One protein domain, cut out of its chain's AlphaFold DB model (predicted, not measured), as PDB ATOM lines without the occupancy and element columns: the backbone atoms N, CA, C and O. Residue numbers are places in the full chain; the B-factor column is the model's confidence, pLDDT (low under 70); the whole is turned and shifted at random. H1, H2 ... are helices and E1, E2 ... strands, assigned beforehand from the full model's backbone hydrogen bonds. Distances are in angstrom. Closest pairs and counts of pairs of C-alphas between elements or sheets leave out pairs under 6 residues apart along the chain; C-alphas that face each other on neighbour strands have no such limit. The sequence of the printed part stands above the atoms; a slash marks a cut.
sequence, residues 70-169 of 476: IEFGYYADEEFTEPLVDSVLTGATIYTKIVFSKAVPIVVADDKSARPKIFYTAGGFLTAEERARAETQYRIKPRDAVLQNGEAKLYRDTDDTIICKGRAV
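AT A GLANCE: This is residues 70 to 169 of the 476 residues of an uncharacterized protein of Candidatus Poribacteria bacterium (UniProt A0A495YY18). With little regular structure, this is a twisted antiparallel sheet, E1, E2, E4, E3, amid long loops, with helix H1 set off. Along the chain, E1, E2, H1, E3, E4 hold 32 of 100 printed residues; the class is mixed. It is compact, radius of gyration of the C-alphas 13.7 A, spanning 38 by 32 by 25 A.

HOW THE PARTS SIT: E1, residues 70 to 75, and E2, 93 to 100, form a hairpin, as do E3, 151 to 154, and E4, 161 to 167. Find N 97 and O 73, N 164 and O 96, N 153 and O 163 within hydrogen-bond range, each 2.9 A apart. H1, residues 128 to 134, is not on the sheet; every O i to N i+4 pair is in range. E2, H1, E3 form a split strand-helix-strand unit, E4 between its strands, crossover right-handed.

IN THESE COORDINATES: Find E1 beginning at C-alpha 70, (29.332, -7.112, 79.532); E4 ends at C-alpha 167, (48.154, 4.849, 87.671).

THE WHOLE: The printed part has no cut; links except E3 to E4 are long. 45 residues, among them 104 to 137, are under pLDDT 70.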
ATOM      1  N   ILE A  70      29.200  -6.188  80.670       73.69
ATOM      2  CA  ILE A  70      29.332  -7.112  79.532       73.69
ATOM      3  C   ILE A  70      30.719  -7.063  78.883       73.69
ATOM      4  O   ILE A  70      31.143  -8.040  78.276       73.69
ATOM      5  N   GLU A  71      31.460  -5.965  79.055       76.94
ATOM      6  CA  GLU A  71      32.834  -5.829  78.561       76.94
ATOM      7  C   GLU A  71      33.706  -5.106  79.592       76.94
ATOM      8  O   GLU A  71      33.273  -4.159  80.255       76.94
ATOM      9  N   PHE A  72      34.958  -5.543  79.722       78.44
ATOM     10  CA  PHE A  72      35.926  -4.936  80.624       78.44
ATOM     11  C   PHE A  72      37.351  -5.089  80.081       78.44
ATOM     12  O   PHE A  72      37.783  -6.206  79.794       78.44
ATOM     13  N   GLY A  73      38.098  -3.987  79.980       73.50
ATOM     14  CA  GLY A  73      39.440  -3.985  79.386       73.50
ATOM     15  C   GLY A  73      40.370  -2.909  79.947       73.50
ATOM     16  O   GLY A  73      39.919  -1.937  80.555       73.50
ATOM     17  N   TYR A  74      41.675  -3.092  79.729       79.56
ATOM     18  CA  TYR A  74      42.733  -2.144  80.097       79.56
ATOM     19  C   TYR A  74      43.511  -1.709  78.863       79.56
ATOM     20  O   TYR A  74      43.873  -2.553  78.046       79.56
ATOM     21  N   TYR A  75      43.816  -0.418  78.774       84.94
ATOM     22  CA  TYR A  75      44.416   0.209  77.599       84.94
ATOM     23  C   TYR A  75      45.503   1.213  77.989       84.94
ATOM     24  O   TYR A  75      45.471   1.789  79.086       84.94
ATOM     25  N   ALA A  76      46.487   1.390  77.108       82.25
ATOM     26  CA  ALA A  76      47.548   2.382  77.271       82.25
ATOM     27  C   ALA A  76      47.068   3.800  76.915       82.25
ATOM     28  O   ALA A  76      47.605   4.784  77.433       82.25
ATOM     29  N   ASP A  77      46.022   3.900  76.097       88.94
ATOM     30  CA  ASP A  77      45.443   5.132  75.574       88.94
ATOM     31  C   ASP A  77      43.944   5.274  75.898       88.94
ATOM     32  O   ASP A  77      43.248   4.310  76.223       88.94
ATOM     33  N   GLU A  78      43.447   6.513  75.821       91.12
ATOM     34  CA  GLU A  78      42.045   6.852  76.103       91.12
ATOM     35  C   GLU A  78      41.087   6.329  75.019       91.12
ATOM     36  O   GLU A  78      39.918   6.094  75.306       91.12
ATOM     37  N   GLU A  79      41.581   6.116  73.794       92.06
ATOM     38  CA  GLU A  79      40.778   5.698  72.636       92.06
ATOM     39  C   GLU A  79      40.620   4.178  72.529       92.06
ATOM     40  O   GLU A  79      39.960   3.677  71.615       92.06
ATOM     41  N   PHE A  80      41.201   3.443  73.480       89.81
ATOM     42  CA  PHE A  80      41.175   1.989  73.558       89.81
ATOM     43  C   PHE A  80      41.789   1.282  72.339       89.81
ATOM     44  O   PHE A  80      41.372   0.179  71.976       89.81
ATOM     45  N   THR A  81      42.778   1.910  71.703       85.81
ATOM     46  CA  THR A  81      43.454   1.376  70.510       85.81
ATOM     47  C   THR A  81      44.624   0.455  70.851       85.81
ATOM     48  O   THR A  81      44.934  -0.455  70.084       85.81
ATOM     49  N   GLU A  82      45.225   0.626  72.028       79.94
ATOM     50  CA  GLU A  82      46.371  -0.137  72.511       79.94
ATOM     51  C   GLU A  82      45.977  -0.947  73.755       79.94
ATOM     52  O   GLU A  82      46.179  -0.504  74.896       79.94
ATOM     53  N   PRO A  83      45.377  -2.142  73.578       79.56
ATOM     54  CA  PRO A  83      45.055  -3.008  74.699       79.56
ATOM     55  C   PRO A  83      46.333  -3.415  75.432       79.56
ATOM     56  O   PRO A  83      47.320  -3.849  74.837       79.56
ATOM     57  N   LEU A  84      46.307  -3.303  76.757       65.62
ATOM     58  CA  LEU A  84      47.428  -3.693  77.597       65.62
ATOM     59  C   LEU A  84      47.512  -5.217  77.665       65.62
ATOM     60  O   LEU A  84      46.714  -5.878  78.336       65.62
ATOM     61  N   VAL A  85      48.520  -5.765  76.992       51.66
ATOM     62  CA  VAL A  85      48.892  -7.177  77.062       51.66
ATOM     63  C   VAL A  85      50.084  -7.356  78.012       51.66
ATOM     64  O   VAL A  85      51.030  -6.577  78.037       51.66
ATOM     65  N   ASP A  86      50.006  -8.386  78.850       53.84
ATOM     66  CA  ASP A  86      51.084  -8.912  79.701       53.84
ATOM     67  C   ASP A  86      51.491  -8.124  80.942       53.84
ATOM     68  O   ASP A  86      51.286  -8.633  82.043       53.84
ATOM     69  N   SER A  87      52.124  -6.953  80.823       49.47
ATOM     70  CA  SER A  87      52.617  -6.219  81.997       49.47
ATOM     71  C   SER A  87      52.763  -4.723  81.768       49.47
ATOM     72  O   SER A  87      53.155  -4.275  80.699       49.47
ATOM     73  N   VAL A  88      52.477  -3.949  82.815       54.56
ATOM     74  CA  VAL A  88      52.563  -2.489  82.794       54.56
ATOM     75  C   VAL A  88      53.496  -2.033  83.903       54.56
ATOM     76  O   VAL A  88      53.449  -2.549  85.020       54.56
ATOM     77  N   LEU A  89      54.374  -1.077  83.605       49.69
ATOM     78  CA  LEU A  89      55.297  -0.548  84.602       49.69
ATOM     79  C   LEU A  89      54.536   0.142  85.736       49.69
ATOM     80  O   LEU A  89      53.511   0.795  85.540       49.69
ATOM     81  N   THR A  90      55.078   0.024  86.946       58.69
ATOM     82  CA  THR A  90      54.535   0.737  88.106       58.69
ATOM     83  C   THR A  90      54.554   2.234  87.838       58.69
ATOM     84  O   THR A  90      55.566   2.779  87.407       58.69
ATOM     85  N   GLY A  91      53.438   2.895  88.106       62.06
ATOM     86  CA  GLY A  91      53.260   4.310  87.848       62.06
ATOM     87  C   GLY A  91      52.945   4.641  86.392       62.06
ATOM     88  O   GLY A  91      52.740   5.816  86.112       62.06
ATOM     89  N   ALA A  92      52.856   3.686  85.464       68.88
ATOM     90  CA  ALA A  92      52.345   3.996  84.131       68.88
ATOM     91  C   ALA A  92      50.857   4.374  84.199       68.88
ATOM     92  O   ALA A  92      50.121   3.914  85.079       68.88
ATOM     93  N   THR A  93      50.432   5.247  83.292       81.44
ATOM     94  CA  THR A  93      49.018   5.583  83.121       81.44
ATOM     95  C   THR A  93      48.299   4.385  82.513       81.44
ATOM     96  O   THR A  93      48.828   3.754  81.604       81.44
ATOM     97  N   ILE A  94      47.111   4.079  83.023       82.38
ATOM     98  CA  ILE A  94      46.232   3.039  82.491       82.38
ATOM     99  C   ILE A  94      44.835   3.615  82.287       82.38
ATOM    100  O   ILE A  94      44.367   4.414  83.105       82.38
ATOM    101  N   TYR A  95      44.173   3.176  81.224       87.12
ATOM    102  CA  TYR A  95      42.769   3.456  80.966       87.12
ATOM    103  C   TYR A  95      41.964   2.171  81.127       87.12
ATOM    104  O   TYR A  95      42.319   1.134  80.574       87.12
ATOM    105  N   THR A  96      40.894   2.225  81.910       86.31
ATOM    106  CA  THR A  96      39.982   1.097  82.124       86.31
ATOM    107  C   THR A  96      38.688   1.360  81.370       86.31
ATOM    108  O   THR A  96      38.037   2.374  81.633       86.31
ATOM    109  N   LYS A  97      38.306   0.441  80.482       88.12
ATOM    110  CA  LYS A  97      37.014   0.424  79.785       88.12
ATOM    111  C   LYS A  97      36.045  -0.482  80.533       88.12
ATOM    112  O   LYS A  97      36.401  -1.613  80.866       88.12
ATOM    113  N   ILE A  98      34.832   0.001  80.783       82.44
ATOM    114  CA  ILE A  98      33.748  -0.763  81.410       82.44
ATOM    115  C   ILE A  98      32.490  -0.552  80.573       82.44
ATOM    116  O   ILE A  98      32.018   0.579  80.517       82.44
ATOM    117  N   VAL A  99      31.958  -1.605  79.952       83.31
ATOM    118  CA  VAL A  99      30.709  -1.552  79.171       83.31
ATOM    119  C   VAL A  99      29.617  -2.315  79.903       83.31
ATOM    120  O   VAL A  99      29.827  -3.448  80.344       83.31
ATOM    121  N   PHE A 100      28.450  -1.700  80.032       79.69
ATOM    122  CA  PHE A 100      27.289  -2.250  80.714       79.69
ATOM    123  C   PHE A 100      26.246  -2.786  79.725       79.69
ATOM    124  O   PHE A 100      26.173  -2.343  78.586       79.69
ATOM    125  N   SER A 101      25.402  -3.720  80.168       78.19
ATOM    126  CA  SER A 101      24.334  -4.328  79.356       78.19
ATOM    127  C   SER A 101      23.242  -3.345  78.924       78.19
ATOM    128  O   SER A 101      22.434  -3.656  78.051       78.19
ATOM    129  N   LYS A 102      23.189  -2.168  79.552       80.94
ATOM    130  CA  LYS A 102      22.285  -1.061  79.234       80.94
ATOM    131  C   LYS A 102      22.850   0.253  79.766       80.94
ATOM    132  O   LYS A 102      23.740   0.244  80.617       80.94
ATOM    133  N   ALA A 103      22.282   1.365  79.301       77.31
ATOM    134  CA  ALA A 103      22.638   2.708  79.746       77.31
ATOM    135  C   ALA A 103      22.643   2.824  81.280       77.31
ATOM    136  O   ALA A 103      21.697   2.401  81.956       77.31
ATOM    137  N   VAL A 104      23.705   3.418  81.824       68.38
ATOM    138  CA  VAL A 104      23.891   3.599  83.264       68.38
ATOM    139  C   VAL A 104      23.746   5.077  83.598       68.38
ATOM    140  O   VAL A 104      24.565   5.882  83.156       68.38
ATOM    141  N   PRO A 105      22.745   5.473  84.406       64.50
ATOM    142  CA  PRO A 105      22.626   6.856  84.834       64.50
ATOM    143  C   PRO A 105      23.823   7.210  85.719       64.50
ATOM    144  O   PRO A 105      23.952   6.736  86.852       64.50
ATOM    145  N   ILE A 106      24.715   8.047  85.191       64.62
ATOM    146  CA  ILE A 106      25.864   8.547  85.936       64.62
ATOM    147  C   ILE A 106      25.475   9.841  86.635       64.62
ATOM    148  O   ILE A 106      25.152  10.843  86.004       64.62
ATOM    149  N   VAL A 107      25.546   9.824  87.962       61.03
ATOM    150  CA  VAL A 107      25.400  11.031  88.774       61.03
ATOM    151  C   VAL A 107      26.766  11.700  88.857       61.03
ATOM    152  O   VAL A 107      27.704  11.118  89.393       61.03
ATOM    153  N   VAL A 108      26.889  12.917  88.329       60.47
ATOM    154  CA  VAL A 108      28.076  13.758  88.529       60.47
ATOM    155  C   VAL A 108      27.888  14.513  89.844       60.47
ATOM    156  O   VAL A 108      26.987  15.341  89.957       60.47
ATOM    157  N   ALA A 109      28.716  14.228  90.845       58.19
ATOM    158  CA  ALA A 109      28.760  14.995  92.088       58.19
ATOM    159  C   ALA A 109      30.205  15.124  92.582       58.19
ATOM    160  O   ALA A 109      31.012  14.204  92.435       58.19
ATOM    161  N   ASP A 110      30.528  16.260  93.200       56.78
ATOM    162  CA  ASP A 110      31.872  16.531  93.729       56.78
ATOM    163  C   ASP A 110      32.187  15.766  95.028       56.78
ATOM    164  O   ASP A 110      33.346  15.678  95.459       56.78
ATOM    165  N   ASP A 111      31.169  15.186  95.663       59.31
ATOM    166  CA  ASP A 111      31.286  14.489  96.938       59.31
ATOM    167  C   ASP A 111      31.570  12.973  96.780       59.31
ATOM    168  O   ASP A 111      32.014  12.474  95.742       59.31
ATOM    169  N   LYS A 112      31.441  12.208  97.870       51.03
ATOM    170  CA  LYS A 112      31.691  10.754  97.869       51.03
ATOM    171  C   LYS A 112      30.519   9.932  97.313       51.03
ATOM    172  O   LYS A 112      30.671   8.717  97.200       51.03
ATOM    173  N   SER A 113      29.375  10.549  97.008       52.25
ATOM    174  CA  SER A 113      28.154   9.855  96.580       52.25
ATOM    175  C   SER A 113      28.186   9.425  95.110       52.25
ATOM    176  O   SER A 113      27.613   8.394  94.784       52.25
ATOM    177  N   ALA A 114      28.935  10.135  94.260       50.84
ATOM    178  CA  ALA A 114      29.050   9.885  92.819       50.84
ATOM    179  C   ALA A 114      30.230   8.986  92.405       50.84
ATOM    180  O   ALA A 114      30.547   8.886  91.224       50.84
ATOM    181  N   ARG A 115      30.952   8.366  93.344       54.12
ATOM    182  CA  ARG A 115      32.207   7.659  93.034       54.12
ATOM    183  C   ARG A 115      31.949   6.181  92.727       54.12
ATOM    184  O   ARG A 115      31.618   5.451  93.668       54.12
ATOM    185  N   PRO A 116      32.156   5.683  91.491       50.28
ATOM    186  CA  PRO A 116      32.213   4.249  91.267       50.28
ATOM    187  C   PRO A 116      33.389   3.687  92.068       50.28
ATOM    188  O   PRO A 116      34.534   4.143  91.971       50.28
ATOM    189  N   LYS A 117      33.096   2.701  92.913       51.16
ATOM    190  CA  LYS A 117      34.119   2.030  93.714       51.16
ATOM    191  C   LYS A 117      34.842   0.973  92.895       51.16
ATOM    192  O   LYS A 117      34.566  -0.204  93.062       51.16
ATOM    193  N   ILE A 118      35.775   1.379  92.049       48.03
ATOM    194  CA  ILE A 118      36.597   0.435  91.288       48.03
ATOM    195  C   ILE A 118      37.719  -0.067  92.198       48.03
ATOM    196  O   ILE A 118      38.594   0.683  92.623       48.03
ATOM    197  N   PHE A 119      37.681  -1.351  92.533       49.09
ATOM    198  CA  PHE A 119      38.713  -1.977  93.352       49.09
ATOM    199  C   PHE A 119      39.814  -2.550  92.458       49.09
ATOM    200  O   PHE A 119      39.540  -3.145  91.419       49.09
ATOM    201  N   TYR A 120      41.066  -2.404  92.893       44.81
ATOM    202  CA  TYR A 120      42.184  -3.188  92.387       44.81
ATOM    203  C   TYR A 120      42.562  -4.210  93.459       44.81
ATOM    204  O   TYR A 120      42.875  -3.855  94.593       44.81
ATOM    205  N   THR A 121      42.553  -5.489  93.113       40.88
ATOM    206  CA  THR A 121      43.232  -6.515  93.907       40.88
ATOM    207  C   THR A 121      44.219  -7.210  92.996       40.88
ATOM    208  O   THR A 121      43.809  -7.975  92.127       40.88
ATOM    209  N   ALA A 122      45.515  -6.961  93.194       39.34
ATOM    210  CA  ALA A 122      46.523  -7.888  92.699       39.34
ATOM    211  C   ALA A 122      46.243  -9.253  93.338       39.34
ATOM    212  O   ALA A 122      46.003  -9.330  94.547       39.34
ATOM    213  N   GLY A 123      46.215 -10.321  92.545       38.28
ATOM    214  CA  GLY A 123      46.186 -11.653  93.135       38.28
ATOM    215  C   GLY A 123      47.555 -11.927  93.759       38.28
ATOM    216  O   GLY A 123      48.596 -11.612  93.189       38.28
ATOM    217  N   GLY A 124      47.528 -12.409  94.997       46.34
ATOM    218  CA  GLY A 124      48.699 -12.523  95.859       46.34
ATOM    219  C   GLY A 124      48.410 -12.028  97.275       46.34
ATOM    220  O   GLY A 124      47.383 -11.402  97.550       46.34
ATOM    221  N   PHE A 125      49.325 -12.329  98.194       41.56
ATOM    222  CA  PHE A 125      49.271 -11.893  99.587       41.56
ATOM    223  C   PHE A 125      49.593 -10.396  99.696       41.56
ATOM    224  O   PHE A 125      50.665 -10.021 100.157       41.56
ATOM    225  N   LEU A 126      48.673  -9.530  99.265       51.88
ATOM    226  CA  LEU A 126      48.751  -8.115  99.616       51.88
ATOM    227  C   LEU A 126      48.543  -7.977 101.123       51.88
ATOM    228  O   LEU A 126      47.544  -8.476 101.673       51.88
ATOM    229  N   THR A 127      49.461  -7.261 101.767       55.81
ATOM    230  CA  THR A 127      49.278  -6.785 103.138       55.81
ATOM    231  C   THR A 127      48.008  -5.930 103.225       55.81
ATOM    232  O   THR A 127      47.516  -5.392 102.226       55.81
ATOM    233  N   ALA A 128      47.431  -5.800 104.423       60.09
ATOM    234  CA  ALA A 128      46.255  -4.950 104.630       60.09
ATOM    235  C   ALA A 128      46.514  -3.492 104.197       60.09
ATOM    236  O   ALA A 128      45.624  -2.837 103.658       60.09
ATOM    237  N   GLU A 129      47.748  -3.018 104.364       57.69
ATOM    238  CA  GLU A 129      48.177  -1.685 103.950       57.69
ATOM    239  C   GLU A 129      48.256  -1.543 102.422       57.69
ATOM    240  O   GLU A 129      47.786  -0.553 101.867       57.69
ATOM    241  N   GLU A 130      48.769  -2.551 101.714       56.38
ATOM    242  CA  GLU A 130      48.776  -2.560 100.245       56.38
ATOM    243  C   GLU A 130      47.361  -2.652  99.663       56.38
ATOM    244  O   GLU A 130      47.077  -1.989  98.669       56.38
ATOM    245  N   ARG A 131      46.445  -3.395 100.303       57.94
ATOM    246  CA  ARG A 131      45.016  -3.382  99.937       57.94
ATOM    247  C   ARG A 131      44.383  -2.009 100.130       57.94
ATOM    248  O   ARG A 131      43.660  -1.558  99.249       57.94
ATOM    249  N   ALA A 132      44.676  -1.341 101.243       58.94
ATOM    250  CA  ALA A 132      44.167   0.002 101.506       58.94
ATOM    251  C   ALA A 132      44.711   1.036 100.502       58.94
ATOM    252  O   ALA A 132      43.989   1.947 100.110       58.94
ATOM    253  N   ARG A 133      45.961   0.879 100.039       55.34
ATOM    254  CA  ARG A 133      46.566   1.730  98.996       55.34
ATOM    255  C   ARG A 133      46.094   1.392  97.576       55.34
ATOM    256  O   ARG A 133      46.164   2.247  96.700       55.34
ATOM    257  N   ALA A 134      45.633   0.165  97.342       53.12
ATOM    258  CA  ALA A 134      45.121  -0.308  96.057       53.12
ATOM    259  C   ALA A 134      43.659   0.098  95.779       53.12
ATOM    260  O   ALA A 134      43.210   0.051  94.633       53.12
ATOM    261  N   GLU A 135      42.899   0.511  96.795       59.88
ATOM    262  CA  GLU A 135      41.523   0.977  96.616       59.88
ATOM    263  C   GLU A 135      41.507   2.383  95.991       59.88
ATOM    264  O   GLU A 135      41.664   3.393  96.676       59.88
ATOM    265  N   THR A 136      41.312   2.461  94.671       61.97
ATOM    266  CA  THR A 136      41.211   3.742  93.956       61.97
ATOM    267  C   THR A 136      39.749   4.074  93.677       61.97
ATOM    268  O   THR A 136      39.115   3.499  92.800       61.97
ATOM    269  N   GLN A 137      39.199   5.040  94.411       69.38
ATOM    270  CA  GLN A 137      37.872   5.577  94.113       69.38
ATOM    271  C   GLN A 137      37.979   6.641  93.025       69.38
ATOM    272  O   GLN A 137      38.615   7.674  93.243       69.38
ATOM    273  N   TYR A 138      37.328   6.408  91.887       75.12
ATOM    274  CA  TYR A 138      37.356   7.357  90.780       75.12
ATOM    275  C   TYR A 138      36.340   8.479  91.004       75.12
ATOM    276  O   TYR A 138      35.212   8.238  91.440       75.12
ATOM    277  N   ARG A 139      36.737   9.721  90.716       77.12
ATOM    278  CA  ARG A 139      35.820  10.864  90.668       77.12
ATOM    279  C   ARG A 139      35.189  10.932  89.285       77.12
ATOM    280  O   ARG A 139      35.907  11.060  88.297       77.12
ATOM    281  N   ILE A 140      33.864  10.874  89.227       79.31
ATOM    282  CA  ILE A 140      33.137  11.058  87.975       79.31
ATOM    283  C   ILE A 140      33.259  12.508  87.509       79.31
ATOM    284  O   ILE A 140      33.103  13.444  88.296       79.31
ATOM    285  N   LYS A 141      33.510  12.675  86.216       85.12
ATOM    286  CA  LYS A 141      33.576  13.948  85.516       85.12
ATOM    287  C   LYS A 141      32.537  14.018  84.397       85.12
ATOM    288  O   LYS A 141      32.057  12.975  83.947       85.12
ATOM    289  N   PRO A 142      32.207  15.238  83.937       84.44
ATOM    290  CA  PRO A 142      31.479  15.432  82.691       84.44
ATOM    291  C   PRO A 142      32.124  14.677  81.518       84.44
ATOM    292  O   PRO A 142      33.335  14.446  81.499       84.44
ATOM    293  N   ARG A 143      31.301  14.293  80.540       85.94
ATOM    294  CA  ARG A 143      31.679  13.500  79.354       85.94
ATOM    295  C   ARG A 143      32.805  14.140  78.528       85.94
ATOM    296  O   ARG A 143      33.646  13.445  77.970       85.94
ATOM    297  N   ASP A 144      32.843  15.463  78.489       87.50
ATOM    298  CA  ASP A 144      33.810  16.286  77.760       87.50
ATOM    299  C   ASP A 144      35.091  16.590  78.557       87.50
ATOM    300  O   ASP A 144      36.027  17.193  78.033       87.50
ATOM    301  N   ALA A 145      35.184  16.156  79.816       87.94
ATOM    302  CA  ALA A 145      36.345  16.442  80.647       87.94
ATOM    303  C   ALA A 145      37.596  15.670  80.198       87.94
ATOM    304  O   ALA A 145      37.548  14.473  79.902       87.94
ATOM    305  N   VAL A 146      38.755  16.328  80.249       91.81
ATOM    306  CA  VAL A 146      40.055  15.649  80.151       91.81
ATOM    307  C   VAL A 146      40.332  14.947  81.477       91.81
ATOM    308  O   VAL A 146      40.468  15.603  82.511       91.81
ATOM    309  N   LEU A 147      40.424  13.616  81.454       89.44
ATOM    310  CA  LEU A 147      40.612  12.838  82.675       89.44
ATOM    311  C   LEU A 147      42.006  13.052  83.284       89.44
ATOM    312  O   LEU A 147      43.034  12.964  82.599       89.44
ATOM    313  N   GLN A 148      42.041  13.239  84.603       91.44
ATOM    314  CA  GLN A 148      43.232  13.087  85.437       91.44
ATOM    315  C   GLN A 148      43.278  11.699  86.092       91.44
ATOM    316  O   GLN A 148      42.328  10.921  86.039       91.44
ATOM    317  N   ASN A 149      44.412  11.363  86.712       85.25
ATOM    318  CA  ASN A 149      44.539  10.094  87.432       85.25
ATOM    319  C   ASN A 149      43.566  10.046  88.620       85.25
ATOM    320  O   ASN A 149      43.548  10.961  89.443       85.25
ATOM    321  N   GLY A 150      42.806   8.957  88.734       82.69
ATOM    322  CA  GLY A 150      41.730   8.804  89.711       82.69
ATOM    323  C   GLY A 150      40.405   9.431  89.267       82.69
ATOM    324  O   GLY A 150      39.542   9.672  90.108       82.69
ATOM    325  N   GLU A 151      40.219   9.705  87.974       87.31
ATOM    326  CA  GLU A 151      38.974  10.247  87.419       87.31
ATOM    327  C   GLU A 151      38.362   9.317  86.366       87.31
ATOM    328  O   GLU A 151      39.060   8.525  85.728       87.31
ATOM    329  N   ALA A 152      37.043   9.395  86.205       87.00
ATOM    330  CA  ALA A 152      36.287   8.606  85.241       87.00
ATOM    331  C   ALA A 152      35.170   9.438  84.598       87.00
ATOM    332  O   ALA A 152      34.724  10.422  85.180       87.00
ATOM    333  N   LYS A 153      34.716   9.061  83.404       88.00
ATOM    334  CA  LYS A 153      33.622   9.725  82.671       88.00
ATOM    335  C   LYS A 153      32.915   8.734  81.744       88.00
ATOM    336  O   LYS A 153      33.402   7.620  81.556       88.00
ATOM    337  N   LEU A 154      31.791   9.142  81.157       86.44
ATOM    338  CA  LEU A 154      31.191   8.403  80.042       86.44
ATOM    339  C   LEU A 154      32.098   8.477  78.815       86.44
ATOM    340  O   LEU A 154      32.663   9.531  78.519       86.44
ATOM    341  N   TYR A 155      32.249   7.354  78.126       90.06
ATOM    342  CA  TYR A 155      33.094   7.270  76.947       90.06
ATOM    343  C   TYR A 155      32.353   7.781  75.710       90.06
ATOM    344  O   TYR A 155      31.336   7.220  75.303       90.06
ATOM    345  N   ARG A 156      32.895   8.842  75.098       86.38
ATOM    346  CA  ARG A 156      32.363   9.478  73.878       86.38
ATOM    347  C   ARG A 156      30.856   9.694  73.980       86.38
ATOM    348  O   ARG A 156      30.458  10.248  74.989       86.38
ATOM    349  N   ASP A 157      30.044   9.259  73.017       84.19
ATOM    350  CA  ASP A 157      28.588   9.480  72.973       84.19
ATOM    351  C   ASP A 157      27.763   8.306  73.527       84.19
ATOM    352  O   ASP A 157      26.547   8.277  73.354       84.19
ATOM    353  N   THR A 158      28.392   7.328  74.189       84.25
ATOM    354  CA  THR A 158      27.661   6.168  74.717       84.25
ATOM    355  C   THR A 158      27.253   6.371  76.176       84.25
ATOM    356  O   THR A 158      27.967   6.990  76.968       84.25
ATOM    357  N   ASP A 159      26.075   5.872  76.544       82.81
ATOM    358  CA  ASP A 159      25.551   5.939  77.918       82.81
ATOM    359  C   ASP A 159      25.815   4.655  78.715       82.81
ATOM    360  O   ASP A 159      25.463   4.544  79.888       82.81
ATOM    361  N   ASP A 160      26.429   3.668  78.073       83.81
ATOM    362  CA  ASP A 160      26.694   2.332  78.594       83.81
ATOM    363  C   ASP A 160      28.176   2.082  78.878       83.81
ATOM    364  O   ASP A 160      28.522   1.016  79.372       83.81
ATOM    365  N   THR A 161      29.063   3.028  78.561       87.19
ATOM    366  CA  THR A 161      30.505   2.820  78.667       87.19
ATOM    367  C   THR A 161      31.134   3.874  79.558       87.19
ATOM    368  O   THR A 161      31.003   5.076  79.331       87.19
ATOM    369  N   ILE A 162      31.866   3.416  80.569       86.50
ATOM    370  CA  ILE A 162      32.674   4.259  81.446       86.50
ATOM    371  C   ILE A 162      34.144   4.056  81.113       86.50
ATOM    372  O   ILE A 162      34.631   2.925  81.040       86.50
ATOM    373  N   ILE A 163      34.856   5.171  80.993       90.31
ATOM    374  CA  ILE A 163      36.312   5.208  80.955       90.31
ATOM    375  C   ILE A 163      36.866   5.727  82.280       90.31
ATOM    376  O   ILE A 163      36.365   6.701  82.839       90.31
ATOM    377  N   CYS A 164      37.915   5.083  82.783       88.75
ATOM    378  CA  CYS A 164      38.603   5.482  84.010       88.75
ATOM    379  C   CYS A 164      40.092   5.654  83.733       88.75
ATOM    380  O   CYS A 164      40.683   4.783  83.106       88.75
ATOM    381  N   LYS A 165      40.719   6.718  84.241       89.75
ATOM    382  CA  LYS A 165      42.162   6.952  84.094       89.75
ATOM    383  C   LYS A 165      42.868   6.796  85.429       89.75
ATOM    384  O   LYS A 165      42.587   7.530  86.374       89.75
ATOM    385  N   GLY A 166      43.788   5.847  85.525       84.81
ATOM    386  CA  GLY A 166      44.504   5.513  86.754       84.81
ATOM    387  C   GLY A 166      46.015   5.428  86.563       84.81
ATOM    388  O   GLY A 166      46.534   5.522  85.453       84.81
ATOM    389  N   ARG A 167      46.731   5.218  87.671       76.69
ATOM    390  CA  ARG A 167      48.154   4.849  87.671       76.69
ATOM    391  C   ARG A 167      48.281   3.395  88.103       76.69
ATOM    392  O   ARG A 167      47.683   2.997  89.100       76.69
ATOM    393  N   ALA A 168      49.092   2.620  87.394       64.19
ATOM    394  CA  ALA A 168      49.398   1.251  87.774       64.19
ATOM    395  C   ALA A 168      50.127   1.212  89.130       64.19
ATOM    396  O   ALA A 168      51.207   1.785  89.281       64.19
ATOM    397  N   VAL A 169      49.577   0.517  90.125       53.97
ATOM    398  CA  VAL A 169      50.243   0.282  91.416       53.97
ATOM    399  C   VAL A 169      50.942  -1.079  91.342       53.97
ATOM    400  O   VAL A 169      50.298  -2.073  91.043       53.97
TER     401      VAL A 169